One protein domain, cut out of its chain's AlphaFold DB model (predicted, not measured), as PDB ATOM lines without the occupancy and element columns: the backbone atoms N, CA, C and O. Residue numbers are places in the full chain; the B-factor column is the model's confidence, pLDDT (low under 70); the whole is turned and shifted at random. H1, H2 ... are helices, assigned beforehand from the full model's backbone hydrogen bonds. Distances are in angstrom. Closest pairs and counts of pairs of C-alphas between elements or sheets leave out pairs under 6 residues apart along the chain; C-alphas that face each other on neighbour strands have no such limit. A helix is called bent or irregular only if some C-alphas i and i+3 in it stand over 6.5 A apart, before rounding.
ATOM      1  N   ARG A 166     -13.124  17.057 -15.884       92.88
ATOM      2  CA  ARG A 166     -14.306  16.535 -15.196       92.88
ATOM      3  C   ARG A 166     -15.537  16.543 -16.102       92.88
ATOM      4  O   ARG A 166     -16.236  15.540 -16.155       92.88
ATOM      5  N   SER A 167     -15.788  17.646 -16.805       88.25
ATOM      6  CA  SER A 167     -16.908  17.744 -17.744       88.25
ATOM      7  C   SER A 167     -16.801  16.683 -18.835       88.25
ATOM      8  O   SER A 167     -17.796  16.038 -19.140       88.25
ATOM      9  N   ALA A 168     -15.600  16.458 -19.376       85.69
ATOM     10  CA  ALA A 168     -15.376  15.402 -20.356       85.69
ATOM     11  C   ALA A 168     -15.698  14.018 -19.766       85.69
ATOM     12  O   ALA A 168     -16.421  13.253 -20.398       85.69
ATOM     13  N   LEU A 169     -15.229  13.718 -18.544       87.75
ATOM     14  CA  LEU A 169     -15.549  12.475 -17.823       87.75
ATOM     15  C   LEU A 169     -17.047  12.267 -17.624       87.75
ATOM     16  O   LEU A 169     -17.526  11.155 -17.828       87.75
ATOM     17  N   GLU A 170     -17.779  13.313 -17.247       89.06
ATOM     18  CA  GLU A 170     -19.231  13.243 -17.094       89.06
ATOM     19  C   GLU A 170     -19.906  12.921 -18.433       89.06
ATOM     20  O   GLU A 170     -20.729  12.011 -18.471       89.06
ATOM     21  N   THR A 171     -19.494  13.551 -19.538       82.31
ATOM     22  CA  THR A 171     -20.018  13.230 -20.877       82.31
ATOM     23  C   THR A 171     -19.775  11.771 -21.244       82.31
ATOM     24  O   THR A 171     -20.712  11.072 -21.602       82.31
ATOM     25  N   ILE A 172     -18.548  11.270 -21.085       81.88
ATOM     26  CA  ILE A 172     -18.211   9.882 -21.443       81.88
ATOM     27  C   ILE A 172     -18.980   8.897 -20.575       81.88
ATOM     28  O   ILE A 172     -19.436   7.872 -21.066       81.88
ATOM     29  N   TYR A 173     -19.091   9.171 -19.275       84.81
ATOM     30  CA  TYR A 173     -19.735   8.252 -18.348       84.81
ATOM     31  C   TYR A 173     -21.247   8.216 -18.563       84.81
ATOM     32  O   TYR A 173     -21.840   7.141 -18.529       84.81
ATOM     33  N   VAL A 174     -21.866   9.373 -18.816       84.38
ATOM     34  CA  VAL A 174     -23.295   9.473 -19.133       84.38
ATOM     35  C   VAL A 174     -23.585   8.837 -20.488       84.38
ATOM     36  O   VAL A 174     -24.488   8.006 -20.553       84.38
ATOM     37  N   ASP A 175     -22.784   9.113 -21.521       73.12
ATOM     38  CA  ASP A 175     -22.933   8.459 -22.826       73.12
ATOM     39  C   ASP A 175     -22.744   6.951 -22.715       73.12
ATOM     40  O   ASP A 175     -23.538   6.193 -23.255       73.12
ATOM     41  N   PHE A 176     -21.749   6.470 -21.974       74.19
ATOM     42  CA  PHE A 176     -21.532   5.030 -21.853       74.19
ATOM     43  C   PHE A 176     -22.638   4.338 -21.039       74.19
ATOM     44  O   PHE A 176     -22.996   3.198 -21.326       74.19
ATOM     45  N   ALA A 177     -23.194   5.015 -20.028       76.62
ATOM     46  CA  ALA A 177     -24.249   4.466 -19.179       76.62
ATOM     47  C   ALA A 177     -25.647   4.543 -19.817       76.62
ATOM     48  O   ALA A 177     -26.466   3.655 -19.583       76.62
ATOM     49  N   GLN A 178     -25.939   5.590 -20.594       70.50
ATOM     50  CA  GLN A 178     -27.244   5.802 -21.233       70.50
ATOM     51  C   GLN A 178     -27.282   5.290 -22.674       70.50
ATOM     52  O   GLN A 178     -28.286   4.715 -23.094       70.50
ATOM     53  N   VAL A 200     -14.295  16.761 -32.809       88.25
ATOM     54  CA  VAL A 200     -13.110  17.599 -32.589       88.25
ATOM     55  C   VAL A 200     -13.136  18.217 -31.193       88.25
ATOM     56  O   VAL A 200     -12.122  18.186 -30.497       88.25
ATOM     57  N   SER A 201     -14.283  18.735 -30.748       82.00
ATOM     58  CA  SER A 201     -14.437  19.313 -29.408       82.00
ATOM     59  C   SER A 201     -14.199  18.275 -28.311       82.00
ATOM     60  O   SER A 201     -13.514  18.564 -27.327       82.00
ATOM     61  N   MET A 202     -14.652  17.039 -28.534       82.19
ATOM     62  CA  MET A 202     -14.419  15.910 -27.643       82.19
ATOM     63  C   MET A 202     -12.919  15.606 -27.579       82.19
ATOM     64  O   MET A 202     -12.328  15.613 -26.501       82.19
ATOM     65  N   GLN A 203     -12.251  15.449 -28.724       87.19
ATOM     66  CA  GLN A 203     -10.814  15.166 -28.759       87.19
ATOM     67  C   GLN A 203      -9.968  16.283 -28.119       87.19
ATOM     68  O   GLN A 203      -8.987  16.004 -27.415       87.19
ATOM     69  N   ILE A 204     -10.350  17.546 -28.324       87.62
ATOM     70  CA  ILE A 204      -9.702  18.695 -27.682       87.62
ATOM     71  C   ILE A 204      -9.930  18.654 -26.171       87.62
ATOM     72  O   ILE A 204      -8.962  18.765 -25.429       87.62
ATOM     73  N   GLY A 205     -11.156  18.436 -25.691       82.38
ATOM     74  CA  GLY A 205     -11.448  18.373 -24.255       82.38
ATOM     75  C   GLY A 205     -10.627  17.305 -23.525       82.38
ATOM     76  O   GLY A 205     -10.058  17.569 -22.463       82.38
ATOM     77  N   TRP A 206     -10.484  16.130 -24.142       88.75
ATOM     78  CA  TRP A 206      -9.728  15.002 -23.593       88.75
ATOM     79  C   TRP A 206      -8.220  15.235 -23.509       88.75
ATOM     80  O   TRP A 206      -7.574  14.756 -22.579       88.75
ATOM     81  N   SER A 207      -7.645  15.939 -24.484       92.31
ATOM     82  CA  SER A 207      -6.199  16.177 -24.535       92.31
ATOM     83  C   SER A 207      -5.804  17.468 -23.823       92.31
ATOM     84  O   SER A 207      -4.831  17.495 -23.071       92.31
ATOM     85  N   LEU A 208      -6.581  18.532 -24.006       92.62
ATOM     86  CA  LEU A 208      -6.258  19.863 -23.516       92.62
ATOM     87  C   LEU A 208      -6.487  19.993 -22.006       92.62
ATOM     88  O   LEU A 208      -5.659  20.597 -21.327       92.62
ATOM     89  N   GLY A 209      -7.554  19.396 -21.460       91.31
ATOM     90  CA  GLY A 209      -7.874  19.466 -20.029       91.31
ATOM     91  C   GLY A 209      -6.732  18.970 -19.126       91.31
ATOM     92  O   GLY A 209      -6.216  19.751 -18.317       91.31
ATOM     93  N   PRO A 210      -6.261  17.715 -19.289       91.75
ATOM     94  CA  PRO A 210      -5.130  17.183 -18.529       91.75
ATOM     95  C   PRO A 210      -3.837  17.978 -18.723       91.75
ATOM     96  O   PRO A 210      -3.101  18.190 -17.761       91.75
ATOM     97  N   VAL A 211      -3.566  18.458 -19.942       96.50
ATOM     98  CA  VAL A 211      -2.362  19.254 -20.234       96.50
ATOM     99  C   VAL A 211      -2.385  20.581 -19.475       96.50
ATOM    100  O   VAL A 211      -1.403  20.913 -18.810       96.50
ATOM    101  N   LEU A 212      -3.502  21.314 -19.507       94.25
ATOM    102  CA  LEU A 212      -3.664  22.561 -18.750       94.25
ATOM    103  C   LEU A 212      -3.544  22.324 -17.239       94.25
ATOM    104  O   LEU A 212      -2.899  23.107 -16.543       94.25
ATOM    105  N   PHE A 213      -4.106  21.218 -16.742       94.69
ATOM    106  CA  PHE A 213      -4.000  20.835 -15.337       94.69
ATOM    107  C   PHE A 213      -2.547  20.585 -14.909       94.69
ATOM    108  O   PHE A 213      -2.080  21.168 -13.927       94.69
ATOM    109  N   VAL A 214      -1.807  19.771 -15.671       96.19
ATOM    110  CA  VAL A 214      -0.395  19.464 -15.398       96.19
ATOM    111  C   VAL A 214       0.472  20.718 -15.502       96.19
ATOM    112  O   VAL A 214       1.303  20.944 -14.624       96.19
ATOM    113  N   LEU A 215       0.258  21.567 -16.513       96.06
ATOM    114  CA  LEU A 215       0.971  22.843 -16.652       96.06
ATOM    115  C   LEU A 215       0.698  23.785 -15.474       96.06
ATOM    116  O   LEU A 215       1.630  24.408 -14.966       96.06
ATOM    117  N   GLY A 216      -0.549  23.856 -15.000       94.94
ATOM    118  CA  GLY A 216      -0.915  24.653 -13.831       94.94
ATOM    119  C   GLY A 216      -0.185  24.200 -12.565       94.94
ATOM    120  O   GLY A 216       0.407  25.019 -11.860       94.94
ATOM    121  N   ILE A 217      -0.140  22.887 -12.313       96.25
ATOM    122  CA  ILE A 217       0.610  22.308 -11.186       96.25
ATOM    123  C   ILE A 217       2.116  22.540 -11.346       96.25
ATOM    124  O   ILE A 217       2.778  22.944 -10.389       96.25
ATOM    125  N   ALA A 218       2.664  22.313 -12.541       97.25
ATOM    126  CA  ALA A 218       4.085  22.495 -12.818       97.25
ATOM    127  C   ALA A 218       4.529  23.946 -12.586       97.25
ATOM    128  O   ALA A 218       5.580  24.170 -11.988       97.25
ATOM    129  N   ALA A 219       3.711  24.929 -12.974       96.50
ATOM    130  CA  ALA A 219       3.968  26.342 -12.707       96.50
ATOM    131  C   ALA A 219       4.044  26.637 -11.199       96.50
ATOM    132  O   ALA A 219       4.984  27.287 -10.739       96.50
ATOM    133  N   ILE A 220       3.105  26.106 -10.406       95.56
ATOM    134  CA  ILE A 220       3.111  26.263  -8.943       95.56
ATOM    135  C   ILE A 220       4.362  25.608  -8.333       95.56
ATOM    136  O   ILE A 220       5.042  26.224  -7.511       95.56
ATOM    137  N   LEU A 221       4.707  24.389  -8.760       96.88
ATOM    138  CA  LEU A 221       5.908  23.688  -8.297       96.88
ATOM    139  C   LEU A 221       7.189  24.442  -8.660       96.88
ATOM    140  O   LEU A 221       8.080  24.548  -7.819       96.88
ATOM    141  N   ALA A 222       7.275  25.017  -9.861       95.25
ATOM    142  CA  ALA A 222       8.415  25.825 -10.278       95.25
ATOM    143  C   ALA A 222       8.619  27.035  -9.352       95.25
ATOM    144  O   ALA A 222       9.750  27.308  -8.952       95.25
ATOM    145  N   VAL A 223       7.540  27.707  -8.928       94.06
ATOM    146  CA  VAL A 223       7.626  28.792  -7.932       94.06
ATOM    147  C   VAL A 223       8.103  28.270  -6.583       94.06
ATOM    148  O   VAL A 223       8.981  28.877  -5.976       94.06
ATOM    149  N   ILE A 224       7.560  27.146  -6.111       93.56
ATOM    150  CA  ILE A 224       7.959  26.554  -4.826       93.56
ATOM    151  C   ILE A 224       9.449  26.198  -4.837       93.56
ATOM    152  O   ILE A 224      10.162  26.536  -3.893       93.56
ATOM    153  N   VAL A 225       9.939  25.571  -5.910       94.75
ATOM    154  CA  VAL A 225      11.360  25.234  -6.078       94.75
ATOM    155  C   VAL A 225      12.208  26.498  -6.154       94.75
ATOM    156  O   VAL A 225      13.226  26.581  -5.470       94.75
ATOM    157  N   PHE A 226      11.786  27.505  -6.919       92.31
ATOM    158  CA  PHE A 226      12.490  28.782  -7.007       92.31
ATOM    159  C   PHE A 226      12.629  29.448  -5.633       92.31
ATOM    160  O   PHE A 226      13.718  29.882  -5.257       92.31
ATOM    161  N   VAL A 227      11.547  29.474  -4.850       89.69
ATOM    162  CA  VAL A 227      11.569  29.954  -3.468       89.69
ATOM    163  C   VAL A 227      12.532  29.086  -2.650       89.69
ATOM    164  O   VAL A 227      13.488  29.610  -2.093       89.69
ATOM    165  N   ALA A 228      12.394  27.762  -2.646       90.25
ATOM    166  CA  ALA A 228      13.277  26.882  -1.878       90.25
ATOM    167  C   ALA A 228      14.774  27.071  -2.207       90.25
ATOM    168  O   ALA A 228      15.605  27.109  -1.297       90.25
TER     169      ALA A 228
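What this domain is: This is residues 166 to 178 and 200 to 228 of the 256 residues of an uncharacterized protein of Labedella endophytica (UniProt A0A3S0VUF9). One long helix, H2, and a shorter one, H1, make an open, drawn-out shape: the first residues of H1 come near the early part of H2, and from there the two run on in opposite directions, with no core between them. Residues 173 to 178 of H1 and residues 211 to 228 of H2 stick out as free arms. The printed part has 42 residues with two named helices, H1 then H2, and no named strand; its class is all helix. It is extended, with a radius of gyration of the C-alphas of 15.1 A and spans of 50 by 20 by 9 A.

How they stand to each other: H1, residues 166 to 178, and H2, residues 200 to 228, only just touch, with 3 pairs of C-alphas within 8 A. The closest C-alphas are those of Ala 168 and Gly 205, 6.3 A apart. H1 touches with residue 168 alone, and H2 with residues 202 to 206 alone. They run opposite ways at a shallow tilt of 34.9 degrees, only just short of steep, and their centres are 22.1 A apart. In H1 every O i to N i+4 pair is within hydrogen-bond range; in H2, 23 of 25 are.

Where its parts are: H1 begins at C-alpha 166, (-14.306, 16.535, -15.196), and measures 17.9 A from first to last C-alpha. H2 measures 41.5 A and ends at C-alpha 228, (13.277, 26.882, -1.878). It has a kink of 27 degrees near residue 207. It is neither bent nor irregular, but only just: C-alphas 207 and 210 are 6.2 A apart.

The domain as a whole: The two C-alphas farthest apart, those of Gln 178 and Ala 228, are 49.6 A apart. The link from H1 to H2 runs across the cut, where residues 179 to 199 are not printed; C-alphas 178 and 200 are 21.6 A apart. The mean pLDDT of the printed part is 89.1, and no printed residue is under 70.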